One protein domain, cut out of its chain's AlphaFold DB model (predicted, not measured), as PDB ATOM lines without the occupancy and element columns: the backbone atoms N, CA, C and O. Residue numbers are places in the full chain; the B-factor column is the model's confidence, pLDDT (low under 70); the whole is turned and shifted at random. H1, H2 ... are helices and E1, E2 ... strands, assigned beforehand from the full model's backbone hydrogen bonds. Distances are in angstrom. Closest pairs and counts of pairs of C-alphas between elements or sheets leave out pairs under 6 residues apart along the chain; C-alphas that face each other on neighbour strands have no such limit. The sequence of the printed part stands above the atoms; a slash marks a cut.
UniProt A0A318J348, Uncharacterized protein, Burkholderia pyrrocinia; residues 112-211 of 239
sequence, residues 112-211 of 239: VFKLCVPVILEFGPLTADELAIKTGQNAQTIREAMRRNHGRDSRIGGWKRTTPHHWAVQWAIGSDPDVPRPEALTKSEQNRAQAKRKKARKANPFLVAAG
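Overview. This is residues 112 to 211 of the 239 residues of an uncharacterized protein of Burkholderia pyrrocinia (UniProt A0A318J348). Three short crossed helices, H1, H2 and H3, pack on one end of a hairpin, E1 and E2; residues 186 to 192 and 194 to 211, with most of H4, stick out far from them. The 100 printed residues hold, in order, H1 H2 H3 E1 E2 H4, class mixed, with one antiparallel sheet, E1 - E2. The whole is loose, radius of gyration of the C-alphas 17.8 A, spanning 50 by 30 by 21 A.

Along the chain. H1, residues 112 to 123, begins at C-alpha (-7.004, 11.229, 10.085). H2 is 128 to 135, H3 139 to 148, E1 154 to 163 (23.7 A), E2 166 to 173 (22.5 A). H4, 187 to 203 (24.0 A), ends at C-alpha (-30.267, 13.326, -33.008).

Arrangement. H1 touches H3, C-alphas of Phe 113 and Ala 145 closest at 5.8 A, about perpendicular at 84 degrees. Across the antiparallel neighbour strands E1 and E2, N 160 and O 168 are within hydrogen-bond range at 2.9 A. Every O i to N i+4 pair is within range in H2, H3 and H4, 6 of 8 in H1.

Size, cuts and confidence. The printed part has no cut; the E2 to H4 link is long; residues 200 to 211 are under pLDDT 70.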
ATOM      1  N   VAL A 112      -6.325  11.148  11.386       88.69
ATOM      2  CA  VAL A 112      -7.004  11.229  10.085       88.69
ATOM      3  C   VAL A 112      -7.892  10.012   9.831       88.69
ATOM      4  O   VAL A 112      -9.035  10.167   9.422       88.69
ATOM      5  N   PHE A 113      -7.412   8.805  10.130       88.75
ATOM      6  CA  PHE A 113      -8.214   7.593   9.971       88.75
ATOM      7  C   PHE A 113      -9.451   7.611  10.872       88.75
ATOM      8  O   PHE A 113     -10.551   7.367  10.389       88.75
ATOM      9  N   LYS A 114      -9.289   7.976  12.152       89.12
ATOM     10  CA  LYS A 114     -10.411   8.080  13.099       89.12
ATOM     11  C   LYS A 114     -11.476   9.076  12.634       89.12
ATOM     12  O   LYS A 114     -12.654   8.823  12.842       89.12
ATOM     13  N   LEU A 115     -11.070  10.170  11.987       90.56
ATOM     14  CA  LEU A 115     -11.990  11.156  11.409       90.56
ATOM     15  C   LEU A 115     -12.706  10.634  10.157       90.56
ATOM     16  O   LEU A 115     -13.868  10.964   9.940       90.56
ATOM     17  N   CYS A 116     -12.046   9.820   9.332       90.31
ATOM     18  CA  CYS A 116     -12.662   9.267   8.126       90.31
ATOM     19  C   CYS A 116     -13.682   8.156   8.419       90.31
ATOM     20  O   CYS A 116     -14.631   8.015   7.655       90.31
ATOM     21  N   VAL A 117     -13.502   7.379   9.494       90.94
ATOM     22  CA  VAL A 117     -14.406   6.271   9.864       90.94
ATOM     23  C   VAL A 117     -15.882   6.694   9.929       90.94
ATOM     24  O   VAL A 117     -16.669   6.107   9.187       90.94
ATOM     25  N   PRO A 118     -16.294   7.697  10.734       93.19
ATOM     26  CA  PRO A 118     -17.706   8.075  10.822       93.19
ATOM     27  C   PRO A 118     -18.263   8.564   9.480       93.19
ATOM     28  O   PRO A 118     -19.380   8.217   9.119       93.19
ATOM     29  N   VAL A 119     -17.458   9.282   8.691       93.31
ATOM     30  CA  VAL A 119     -17.867   9.781   7.369       93.31
ATOM     31  C   VAL A 119     -18.138   8.633   6.394       93.31
ATOM     32  O   VAL A 119     -19.088   8.691   5.617       93.31
ATOM     33  N   ILE A 120     -17.329   7.574   6.422       93.06
ATOM     34  CA  ILE A 120     -17.545   6.401   5.561       93.06
ATOM     35  C   ILE A 120     -18.757   5.593   6.028       93.06
ATOM     36  O   ILE A 120     -19.488   5.065   5.196       93.06
ATOM     37  N   LEU A 121     -18.992   5.502   7.338       91.50
ATOM     38  CA  LEU A 121     -20.170   4.816   7.870       91.50
ATOM     39  C   LEU A 121     -21.475   5.541   7.505       91.50
ATOM     40  O   LEU A 121     -22.469   4.881   7.231       91.50
ATOM     41  N   GLU A 122     -21.463   6.874   7.457       92.25
ATOM     42  CA  GLU A 122     -22.634   7.685   7.103       92.25
ATOM     43  C   GLU A 122     -22.916   7.702   5.591       92.25
ATOM     44  O   GLU A 122     -24.049   7.505   5.159       92.25
ATOM     45  N   PHE A 123     -21.889   7.934   4.767       89.31
ATOM     46  CA  PHE A 123     -22.053   8.172   3.323       89.31
ATOM     47  C   PHE A 123     -21.708   6.960   2.443       89.31
ATOM     48  O   PHE A 123     -21.849   7.029   1.220       89.31
ATOM     49  N   GLY A 124     -21.238   5.864   3.037       89.62
ATOM     50  CA  GLY A 124     -20.780   4.678   2.321       89.62
ATOM     51  C   GLY A 124     -19.370   4.818   1.720       89.62
ATOM     52  O   GLY A 124     -18.594   5.696   2.111       89.62
ATOM     53  N   PRO A 125     -18.995   3.932   0.772       91.50
ATOM     54  CA  PRO A 125     -17.651   3.904   0.203       91.50
ATOM     55  C   PRO A 125     -17.305   5.177  -0.580       91.50
ATOM     56  O   PRO A 125     -17.863   5.458  -1.645       91.50
ATOM     57  N   LEU A 126     -16.319   5.924  -0.088       93.06
ATOM     58  CA  LEU A 126     -15.911   7.217  -0.642       93.06
ATOM     59  C   LEU A 126     -14.468   7.189  -1.142       93.06
ATOM     60  O   LEU A 126     -13.604   6.491  -0.604       93.06
ATOM     61  N   THR A 127     -14.188   7.980  -2.172       94.44
ATOM     62  CA  THR A 127     -12.815   8.203  -2.636       94.44
ATOM     63  C   THR A 127     -12.040   9.089  -1.662       94.44
ATOM     64  O   THR A 127     -12.614   9.869  -0.905       94.44
ATOM     65  N   ALA A 128     -10.707   9.013  -1.693       92.69
ATOM     66  CA  ALA A 128      -9.875   9.862  -0.838       92.69
ATOM     67  C   ALA A 128     -10.075  11.366  -1.096       92.69
ATOM     68  O   ALA A 128      -9.922  12.162  -0.173       92.69
ATOM     69  N   ASP A 129     -10.431  11.749  -2.323       91.88
ATOM     70  CA  ASP A 129     -10.676  13.147  -2.682       91.88
ATOM     71  C   ASP A 129     -12.036  13.624  -2.141       91.88
ATOM     72  O   ASP A 129     -12.154  14.738  -1.641       91.88
ATOM     73  N   GLU A 130     -13.056  12.763  -2.139       91.94
ATOM     74  CA  GLU A 130     -14.347  13.068  -1.507       91.94
ATOM     75  C   GLU A 130     -14.242  13.121   0.017       91.94
ATOM     76  O   GLU A 130     -14.830  13.999   0.650       91.94
ATOM     77  N   LEU A 131     -13.457  12.217   0.611       93.06
ATOM     78  CA  LEU A 131     -13.142  12.270   2.036       93.06
ATOM     79  C   LEU A 131     -12.403  13.559   2.379       93.06
ATOM     80  O   LEU A 131     -12.748  14.185   3.371       93.06
ATOM     81  N   ALA A 132     -11.459  13.997   1.546       94.50
ATOM     82  CA  ALA A 132     -10.750  15.257   1.745       94.50
ATOM     83  C   ALA A 132     -11.702  16.457   1.781       94.50
ATOM     84  O   ALA A 132     -11.581  17.299   2.669       94.50
ATOM     85  N   ILE A 133     -12.678  16.499   0.868       93.25
ATOM     86  CA  ILE A 133     -13.705  17.549   0.832       93.25
ATOM     87  C   ILE A 133     -14.565  17.511   2.103       93.25
ATOM     88  O   ILE A 133     -14.836  18.557   2.684       93.25
ATOM     89  N   LYS A 134     -14.964  16.319   2.564       92.19
ATOM     90  CA  LYS A 134     -15.839  16.164   3.738       92.19
ATOM     91  C   LYS A 134     -15.125  16.404   5.070       92.19
ATOM     92  O   LYS A 134     -15.706  16.998   5.968       92.19
ATOM     93  N   THR A 135     -13.885  15.944   5.219       89.75
ATOM     94  CA  THR A 135     -13.127  16.066   6.474       89.75
ATOM     95  C   THR A 135     -12.247  17.317   6.524       89.75
ATOM     96  O   THR A 135     -11.615  17.565   7.549       89.75
ATOM     97  N   GLY A 136     -12.114  18.056   5.415       91.00
ATOM     98  CA  GLY A 136     -11.192  19.191   5.286       91.00
ATOM     99  C   GLY A 136      -9.711  18.808   5.408       91.00
ATOM    100  O   GLY A 136      -8.874  19.649   5.726       91.00
ATOM    101  N   GLN A 137      -9.374  17.529   5.212       91.50
ATOM    102  CA  GLN A 137      -8.006  17.019   5.359       91.50
ATOM    103  C   GLN A 137      -7.346  16.836   3.994       91.50
ATOM    104  O   GLN A 137      -8.012  16.694   2.974       91.50
ATOM    105  N   ASN A 138      -6.016  16.780   3.965       93.12
ATOM    106  CA  ASN A 138      -5.288  16.519   2.726       93.12
ATOM    107  C   ASN A 138      -5.572  15.093   2.204       93.12
ATOM    108  O   ASN A 138      -5.322  14.102   2.899       93.12
ATOM    109  N   ALA A 139      -6.016  14.995   0.946       92.06
ATOM    110  CA  ALA A 139      -6.302  13.736   0.257       92.06
ATOM    111  C   ALA A 139      -5.121  12.752   0.266       92.06
ATOM    112  O   ALA A 139      -5.323  11.549   0.414       92.06
ATOM    113  N   GLN A 140      -3.876  13.233   0.155       91.56
ATOM    114  CA  GLN A 140      -2.694  12.370   0.210       91.56
ATOM    115  C   GLN A 140      -2.519  11.733   1.592       91.56
ATOM    116  O   GLN A 140      -2.299  10.526   1.689       91.56
ATOM    117  N   THR A 141      -2.694  12.512   2.659       89.19
ATOM    118  CA  THR A 141      -2.627  12.009   4.035       89.19
ATOM    119  C   THR A 141      -3.717  10.971   4.295       89.19
ATOM    120  O   THR A 141      -3.448   9.950   4.929       89.19
ATOM    121  N   ILE A 142      -4.923  11.191   3.753       92.56
ATOM    122  CA  ILE A 142      -6.022  10.217   3.801       92.56
ATOM    123  C   ILE A 142      -5.642   8.937   3.046       92.56
ATOM    124  O   ILE A 142      -5.767   7.852   3.609       92.56
ATOM    125  N   ARG A 143      -5.124   9.028   1.809       91.94
ATOM    126  CA  ARG A 143      -4.691   7.845   1.034       91.94
ATOM    127  C   ARG A 143      -3.664   7.020   1.792       91.94
ATOM    128  O   ARG A 143      -3.758   5.797   1.812       91.94
ATOM    129  N   GLU A 144      -2.683   7.669   2.407       89.94
ATOM    130  CA  GLU A 144      -1.676   6.966   3.194       89.94
ATOM    131  C   GLU A 144      -2.258   6.354   4.465       89.94
ATOM    132  O   GLU A 144      -1.922   5.218   4.789       89.94
ATOM    133  N   ALA A 145      -3.136   7.070   5.173       88.88
ATOM    134  CA  ALA A 145      -3.823   6.542   6.348       88.88
ATOM    135  C   ALA A 145      -4.647   5.293   6.002       88.88
ATOM    136  O   ALA A 145      -4.519   4.273   6.675       88.88
ATOM    137  N   MET A 146      -5.407   5.342   4.905       90.06
ATOM    138  CA  MET A 146      -6.202   4.213   4.431       90.06
ATOM    139  C   MET A 146      -5.341   3.040   3.969       90.06
ATOM    140  O   MET A 146      -5.627   1.910   4.345       90.06
ATOM    141  N   ARG A 147      -4.250   3.280   3.224       88.88
ATOM    142  CA  ARG A 147      -3.311   2.209   2.832       88.88
ATOM    143  C   ARG A 147      -2.612   1.570   4.028       88.88
ATOM    144  O   ARG A 147      -2.339   0.378   3.996       88.88
ATOM    145  N   ARG A 148      -2.286   2.343   5.070       84.38
ATOM    146  CA  ARG A 148      -1.636   1.814   6.283       84.38
ATOM    147  C   ARG A 148      -2.547   0.875   7.081       84.38
ATOM    148  O   ARG A 148      -2.026  -0.018   7.742       84.38
ATOM    149  N   ASN A 149      -3.861   1.082   7.001       84.94
ATOM    150  CA  ASN A 149      -4.879   0.280   7.688       84.94
ATOM    151  C   ASN A 149      -5.568  -0.749   6.775       84.94
ATOM    152  O   ASN A 149      -6.448  -1.485   7.227       84.94
ATOM    153  N   HIS A 150      -5.146  -0.811   5.509       87.12
ATOM    154  CA  HIS A 150      -5.716  -1.696   4.501       87.12
ATOM    155  C   HIS A 150      -5.535  -3.168   4.890       87.12
ATOM    156  O   HIS A 150      -4.449  -3.574   5.310       87.12
ATOM    157  N   GLY A 151      -6.613  -3.946   4.774       79.31
ATOM    158  CA  GLY A 151      -6.666  -5.368   5.127       79.31
ATOM    159  C   GLY A 151      -6.950  -5.652   6.605       79.31
ATOM    160  O   GLY A 151      -7.110  -6.813   6.969       79.31
ATOM    161  N   ARG A 152      -7.028  -4.621   7.461       81.31
ATOM    162  CA  ARG A 152      -7.452  -4.753   8.864       81.31
ATOM    163  C   ARG A 152      -8.742  -3.982   9.117       81.31
ATOM    164  O   ARG A 152      -9.774  -4.594   9.362       81.31
ATOM    165  N   ASP A 153      -8.665  -2.657   9.016       84.31
ATOM    166  CA  ASP A 153      -9.763  -1.749   9.376       84.31
ATOM    167  C   ASP A 153     -10.350  -1.030   8.150       84.31
ATOM    168  O   ASP A 153     -11.458  -0.496   8.208       84.31
ATOM    169  N   SER A 154      -9.614  -1.002   7.035       87.06
ATOM    170  CA  SER A 154     -10.080  -0.481   5.750       87.06
ATOM    171  C   SER A 154      -9.929  -1.504   4.632       87.06
ATOM    172  O   SER A 154      -8.969  -2.277   4.580       87.06
ATOM    173  N   ARG A 155     -10.849  -1.435   3.671       90.44
ATOM    174  CA  ARG A 155     -10.848  -2.239   2.448       90.44
ATOM    175  C   ARG A 155     -11.227  -1.410   1.232       90.44
ATOM    176  O   ARG A 155     -11.754  -0.297   1.350       90.44
ATOM    177  N   ILE A 156     -10.986  -1.967   0.053       92.81
ATOM    178  CA  ILE A 156     -11.489  -1.413  -1.201       92.81
ATOM    179  C   ILE A 156     -12.971  -1.782  -1.311       92.81
ATOM    180  O   ILE A 156     -13.327  -2.925  -1.593       92.81
ATOM    181  N   GLY A 157     -13.837  -0.801  -1.058       87.19
ATOM    182  CA  GLY A 157     -15.291  -0.937  -1.183       87.19
ATOM    183  C   GLY A 157     -15.798  -0.755  -2.612       87.19
ATOM    184  O   GLY A 157     -16.926  -1.130  -2.912       87.19
ATOM    185  N   GLY A 158     -14.976  -0.190  -3.497       91.38
ATOM    186  CA  GLY A 158     -15.331   0.021  -4.894       91.38
ATOM    187  C   GLY A 158     -14.310   0.864  -5.645       91.38
ATOM    188  O   GLY A 158     -13.241   1.210  -5.133       91.38
ATOM    189  N   TRP A 159     -14.659   1.211  -6.880       91.94
ATOM    190  CA  TRP A 159     -13.827   2.019  -7.761       91.94
ATOM    191  C   TRP A 159     -14.690   3.065  -8.454       91.94
ATOM    192  O   TRP A 159     -15.690   2.739  -9.092       91.94
ATOM    193  N   LYS A 160     -14.264   4.326  -8.390       90.88
ATOM    194  CA  LYS A 160     -14.932   5.445  -9.055       90.88
ATOM    195  C   LYS A 160     -14.043   6.005 -10.155       90.88
ATOM    196  O   LYS A 160     -12.855   6.241  -9.949       90.88
ATOM    197  N   ARG A 161     -14.603   6.237 -11.343       85.12
ATOM    198  CA  ARG A 161     -13.889   6.935 -12.424       85.12
ATOM    199  C   ARG A 161     -13.794   8.423 -12.097       85.12
ATOM    200  O   ARG A 161     -14.805   9.118 -12.158       85.12
ATOM    201  N   THR A 162     -12.587   8.900 -11.795       81.06
ATOM    202  CA  THR A 162     -12.315  10.337 -11.609       81.06
ATOM    203  C   THR A 162     -11.981  10.997 -12.943       81.06
ATOM    204  O   THR A 162     -12.501  12.060 -13.261       81.06
ATOM    205  N   THR A 163     -11.161  10.341 -13.768       77.88
ATOM    206  CA  THR A 163     -10.857  10.787 -15.137       77.88
ATOM    207  C   THR A 163     -11.100   9.642 -16.126       77.88
ATOM    208  O   THR A 163     -11.229   8.485 -15.710       77.88
ATOM    209  N   PRO A 164     -11.155   9.903 -17.449       72.50
ATOM    210  CA  PRO A 164     -11.347   8.850 -18.449       72.50
ATOM    211  C   PRO A 164     -10.335   7.694 -18.359       72.50
ATOM    212  O   PRO A 164     -10.666   6.572 -18.747       72.50
ATOM    213  N   HIS A 165      -9.145   7.948 -17.806       72.38
ATOM    214  CA  HIS A 165      -8.055   6.977 -17.681       72.38
ATOM    215  C   HIS A 165      -7.717   6.601 -16.230       72.38
ATOM    216  O   HIS A 165      -6.838   5.771 -16.017       72.38
ATOM    217  N   HIS A 166      -8.391   7.181 -15.228       80.38
ATOM    218  CA  HIS A 166      -8.045   6.975 -13.821       80.38
ATOM    219  C   HIS A 166      -9.237   6.502 -12.985       80.38
ATOM    220  O   HIS A 166     -10.246   7.201 -12.842       80.38
ATOM    221  N   TRP A 167      -9.073   5.320 -12.393       86.06
ATOM    222  CA  TRP A 167      -9.955   4.779 -11.367       86.06
ATOM    223  C   TRP A 167      -9.417   5.143  -9.986       86.06
ATOM    224  O   TRP A 167      -8.331   4.704  -9.605       86.06
ATOM    225  N   ALA A 168     -10.190   5.913  -9.231       89.88
ATOM    226  CA  ALA A 168      -9.940   6.160  -7.824       89.88
ATOM    227  C   ALA A 168     -10.550   5.038  -6.975       89.88
ATOM    228  O   ALA A 168     -11.662   4.572  -7.228       89.88
ATOM    229  N   VAL A 169      -9.810   4.621  -5.952       92.00
ATOM    230  CA  VAL A 169     -10.267   3.655  -4.947       92.00
ATOM    231  C   VAL A 169     -11.330   4.311  -4.071       92.00
ATOM    232  O   VAL A 169     -11.091   5.397  -3.536       92.00
ATOM    233  N   GLN A 170     -12.467   3.640  -3.901       93.75
ATOM    234  CA  GLN A 170     -13.434   3.950  -2.854       93.75
ATOM    235  C   GLN A 170     -13.133   3.086  -1.634       93.75
ATOM    236  O   GLN A 170     -13.094   1.857  -1.717       93.75
ATOM    237  N   TRP A 171     -12.897   3.741  -0.505       93.56
ATOM    238  CA  TRP A 171     -12.563   3.092   0.752       93.56
ATOM    239  C   TRP A 171     -13.831   2.771   1.531       93.56
ATOM    240  O   TRP A 171     -14.692   3.634   1.691       93.56
ATOM    241  N   ALA A 172     -13.918   1.541   2.028       91.12
ATOM    242  CA  ALA A 172     -14.924   1.099   2.985       91.12
ATOM    243  C   ALA A 172     -14.244   0.684   4.296       91.12
ATOM    244  O   ALA A 172     -13.070   0.301   4.300       91.12
ATOM    245  N   ILE A 173     -14.980   0.774   5.402       90.44
ATOM    246  CA  ILE A 173     -14.533   0.280   6.708       90.44
ATOM    247  C   ILE A 173     -14.918  -1.195   6.835       90.44
ATOM    248  O   ILE A 173     -16.033  -1.568   6.475       90.44
ATOM    249  N   GLY A 174     -13.995  -2.017   7.333       83.81
ATOM    250  CA  GLY A 174     -14.199  -3.451   7.549       83.81
ATOM    251  C   GLY A 174     -13.068  -4.321   7.000       83.81
ATOM    252  O   GLY A 174     -12.164  -3.836   6.318       83.81
ATOM    253  N   SER A 175     -13.145  -5.617   7.308       81.06
ATOM    254  CA  SER A 175     -12.132  -6.628   6.968       81.06
ATOM    255  C   SER A 175     -12.557  -7.561   5.827       81.06
ATOM    256  O   SER A 175     -11.918  -8.589   5.612       81.06
ATOM    257  N   ASP A 176     -13.639  -7.241   5.107       81.62
ATOM    258  CA  ASP A 176     -14.078  -8.055   3.966       81.62
ATOM    259  C   ASP A 176     -13.049  -8.024   2.817       81.62
ATOM    260  O   ASP A 176     -12.281  -7.058   2.705       81.62
ATOM    261  N   PRO A 177     -13.064  -9.024   1.913       85.25
ATOM    262  CA  PRO A 177     -12.221  -9.021   0.724       85.25
ATOM    263  C   PRO A 177     -12.387  -7.755  -0.128       85.25
ATOM    264  O   PRO A 177     -13.477  -7.190  -0.254       85.25
ATOM    265  N   ASP A 178     -11.287  -7.322  -0.742       89.88
ATOM    266  CA  ASP A 178     -11.275  -6.162  -1.628       89.88
ATOM    267  C   ASP A 178     -12.119  -6.400  -2.881       89.88
ATOM    268  O   ASP A 178     -12.016  -7.437  -3.542       89.88
ATOM    269  N   VAL A 179     -12.893  -5.385  -3.268       87.50
ATOM    270  CA  VAL A 179     -13.601  -5.401  -4.549       87.50
ATOM    271  C   VAL A 179     -12.574  -5.308  -5.686       87.50
ATOM    272  O   VAL A 179     -11.798  -4.338  -5.730       87.50
ATOM    273  N   PRO A 180     -12.554  -6.273  -6.630       87.75
ATOM    274  CA  PRO A 180     -11.601  -6.260  -7.727       87.75
ATOM    275  C   PRO A 180     -11.783  -5.008  -8.580       87.75
ATOM    276  O   PRO A 180     -12.874  -4.444  -8.702       87.75
ATOM    277  N   ARG A 181     -10.682  -4.552  -9.175       86.88
ATOM    278  CA  ARG A 181     -10.723  -3.411 -10.085       86.88
ATOM    279  C   ARG A 181     -11.607  -3.757 -11.287       86.88
ATOM    280  O   ARG A 181     -11.374  -4.805 -11.885       86.88
ATOM    281  N   PRO A 182     -12.553  -2.882 -11.680       84.25
ATOM    282  CA  PRO A 182     -13.342  -3.081 -12.884       84.25
ATOM    283  C   PRO A 182     -12.432  -3.307 -14.084       84.25
ATOM    284  O   PRO A 182     -11.451  -2.576 -14.275       84.25
ATOM    285  N   GLU A 183     -12.773  -4.303 -14.893       76.56
ATOM    286  CA  GLU A 183     -12.044  -4.584 -16.119       76.56
ATOM    287  C   GLU A 183     -12.088  -3.378 -17.063       76.56
ATOM    288  O   GLU A 183     -13.008  -2.547 -17.056       76.56
ATOM    289  N   ALA A 184     -11.042  -3.242 -17.875       72.06
ATOM    290  CA  ALA A 184     -11.047  -2.246 -18.928       72.06
ATOM    291  C   ALA A 184     -12.167  -2.587 -19.920       72.06
ATOM    292  O   ALA A 184     -12.233  -3.718 -20.390       72.06
ATOM    293  N   LEU A 185     -13.015  -1.607 -20.268       72.62
ATOM    294  CA  LEU A 185     -14.011  -1.797 -21.328       72.62
ATOM    295  C   LEU A 185     -13.317  -2.350 -22.572       72.62
ATOM    296  O   LEU A 185     -12.316  -1.779 -23.029       72.62
ATOM    297  N   THR A 186     -13.888  -3.401 -23.147       76.44
ATOM    298  CA  THR A 186     -13.382  -3.986 -24.388       76.44
ATOM    299  C   THR A 186     -13.487  -2.974 -25.534       76.44
ATOM    300  O   THR A 186     -14.346  -2.087 -25.530       76.44
ATOM    301  N   LYS A 187     -12.637  -3.095 -26.567       75.94
ATOM    302  CA  LYS A 187     -12.699  -2.207 -27.752       75.94
ATOM    303  C   LYS A 187     -14.105  -2.175 -28.375       75.94
ATOM    304  O   LYS A 187     -14.558  -1.123 -28.815       75.94
ATOM    305  N   SER A 188     -14.811  -3.308 -28.366       74.44
ATOM    306  CA  SER A 188     -16.184  -3.425 -28.874       74.44
ATOM    307  C   SER A 188     -17.179  -2.582 -28.065       74.44
ATOM    308  O   SER A 188     -17.953  -1.808 -28.632       74.44
ATOM    309  N   GLU A 189     -17.113  -2.645 -26.735       78.12
ATOM    310  CA  GLU A 189     -17.966  -1.845 -25.846       78.12
ATOM    311  C   GLU A 189     -17.641  -0.352 -25.922       78.12
ATOM    312  O   GLU A 189     -18.555   0.477 -25.928       78.12
ATOM    313  N   GLN A 190     -16.356  -0.003 -26.046       76.50
ATOM    314  CA  GLN A 190     -15.921   1.377 -26.277       76.50
ATOM    315  C   GLN A 190     -16.509   1.924 -27.582       76.50
ATOM    316  O   GLN A 190     -17.132   2.990 -27.577       76.50
ATOM    317  N   ASN A 191     -16.401   1.163 -28.676       81.25
ATOM    318  CA  ASN A 191     -16.965   1.528 -29.975       81.25
ATOM    319  C   ASN A 191     -18.495   1.661 -29.907       81.25
ATOM    320  O   ASN A 191     -19.056   2.618 -30.445       81.25
ATOM    321  N   ARG A 192     -19.181   0.760 -29.189       80.69
ATOM    322  CA  ARG A 192     -20.641   0.811 -28.990       80.69
ATOM    323  C   ARG A 192     -21.068   2.048 -28.194       80.69
ATOM    324  O   ARG A 192     -22.018   2.732 -28.581       80.69
ATOM    325  N   ALA A 193     -20.351   2.380 -27.119       77.69
ATOM    326  CA  ALA A 193     -20.596   3.585 -26.327       77.69
ATOM    327  C   ALA A 193     -20.330   4.866 -27.138       77.69
ATOM    328  O   ALA A 193     -21.113   5.820 -27.076       77.69
ATOM    329  N   GLN A 194     -19.268   4.879 -27.947       78.25
ATOM    330  CA  GLN A 194     -18.949   5.988 -28.845       78.25
ATOM    331  C   GLN A 194     -20.013   6.156 -29.937       78.25
ATOM    332  O   GLN A 194     -20.455   7.279 -30.181       78.25
ATOM    333  N   ALA A 195     -20.479   5.064 -30.546       80.50
ATOM    334  CA  ALA A 195     -21.557   5.087 -31.529       80.50
ATOM    335  C   ALA A 195     -22.866   5.618 -30.921       80.50
ATOM    336  O   ALA A 195     -23.515   6.467 -31.533       80.50
ATOM    337  N   LYS A 196     -23.210   5.212 -29.687       79.50
ATOM    338  CA  LYS A 196     -24.377   5.737 -28.952       79.50
ATOM    339  C   LYS A 196     -24.258   7.244 -28.706       79.50
ATOM    340  O   LYS A 196     -25.201   7.977 -28.990       79.50
ATOM    341  N   ARG A 197     -23.084   7.727 -28.273       75.06
ATOM    342  CA  ARG A 197     -22.802   9.170 -28.115       75.06
ATOM    343  C   ARG A 197     -22.879   9.923 -29.444       75.06
ATOM    344  O   ARG A 197     -23.437  11.014 -29.489       75.06
ATOM    345  N   LYS A 198     -22.350   9.353 -30.531       76.44
ATOM    346  CA  LYS A 198     -22.400   9.953 -31.876       76.44
ATOM    347  C   LYS A 198     -23.837  10.034 -32.398       76.44
ATOM    348  O   LYS A 198     -24.206  11.059 -32.957       76.44
ATOM    349  N   LYS A 199     -24.651   8.995 -32.173       75.56
ATOM    350  CA  LYS A 199     -26.083   8.978 -32.511       75.56
ATOM    351  C   LYS A 199     -26.857  10.023 -31.706       75.56
ATOM    352  O   LYS A 199     -27.603  10.781 -32.308       75.56
ATOM    353  N   ALA A 200     -26.617  10.122 -30.396       68.25
ATOM    354  CA  ALA A 200     -27.216  11.156 -29.551       68.25
ATOM    355  C   ALA A 200     -26.850  12.571 -30.039       68.25
ATOM    356  O   ALA A 200     -27.741  13.380 -30.268       68.25
ATOM    357  N   ARG A 201     -25.561  12.832 -30.321       65.50
ATOM    358  CA  ARG A 201     -25.088  14.118 -30.879       65.50
ATOM    359  C   ARG A 201     -25.695  14.461 -32.241       65.50
ATOM    360  O   ARG A 201     -25.854  15.636 -32.535       65.50
ATOM    361  N   LYS A 202     -26.009  13.461 -33.073       67.31
ATOM    362  CA  LYS A 202     -26.696  13.662 -34.362       67.31
ATOM    363  C   LYS A 202     -28.197  13.913 -34.201       67.31
ATOM    364  O   LYS A 202     -28.767  14.621 -35.015       67.31
ATOM    365  N   ALA A 203     -28.822  13.286 -33.207       67.12
ATOM    366  CA  ALA A 203     -30.267  13.326 -33.008       67.12
ATOM    367  C   ALA A 203     -30.742  14.601 -32.301       67.12
ATOM    368  O   ALA A 203     -31.892  14.982 -32.487       67.12
ATOM    369  N   ASN A 204     -29.890  15.252 -31.501       64.88
ATOM    370  CA  ASN A 204     -30.293  16.454 -30.782       64.88
ATOM    371  C   ASN A 204     -29.179  17.525 -30.788       64.88
ATOM    372  O   ASN A 204     -28.150  17.350 -30.132       64.88
ATOM    373  N   PRO A 205     -29.349  18.632 -31.533       65.62
ATOM    374  CA  PRO A 205     -28.357  19.704 -31.590       65.62
ATOM    375  C   PRO A 205     -28.294  20.535 -30.294       65.62
ATOM    376  O   PRO A 205     -27.306  21.231 -30.072       65.62
ATOM    377  N   PHE A 206     -29.285  20.417 -29.400       65.56
ATOM    378  CA  PHE A 206     -29.385  21.192 -28.155       65.56
ATOM    379  C   PHE A 206     -28.950  20.432 -26.894       65.56
ATOM    380  O   PHE A 206     -29.270  20.852 -25.787       65.56
ATOM    381  N   LEU A 207     -28.183  19.342 -27.009       65.94
ATOM    382  CA  LEU A 207     -27.730  18.552 -25.844       65.94
ATOM    383  C   LEU A 207     -26.970  19.362 -24.782       65.94
ATOM    384  O   LEU A 207     -26.922  18.966 -23.619       65.94
ATOM    385  N   VAL A 208     -26.372  20.485 -25.180       61.75
ATOM    386  CA  VAL A 208     -25.728  21.434 -24.266       61.75
ATOM    387  C   VAL A 208     -26.772  22.254 -23.497       61.75
ATOM    388  O   VAL A 208     -26.633  22.418 -22.290       61.75
ATOM    389  N   ALA A 209     -27.841  22.711 -24.160       60.31
ATOM    390  CA  ALA A 209     -28.942  23.446 -23.529       60.31
ATOM    391  C   ALA A 209     -29.827  22.538 -22.656       60.31
ATOM    392  O   ALA A 209     -30.327  22.974 -21.626       60.31
ATOM    393  N   ALA A 210     -29.957  21.259 -23.020       65.25
ATOM    394  CA  ALA A 210     -30.631  20.237 -22.217       65.25
ATOM    395  C   ALA A 210     -29.797  19.748 -21.008       65.25
ATOM    396  O   ALA A 210     -30.273  18.927 -20.230       65.25
ATOM    397  N   GLY A 211     -28.547  20.208 -20.852       61.62
ATOM    398  CA  GLY A 211     -27.674  19.858 -19.723       61.62
ATOM    399  C   GLY A 211     -27.063  18.449 -19.770       61.62
ATOM    400  O   GLY A 211     -26.301  18.081 -18.878       61.62
TER     401      GLY A 211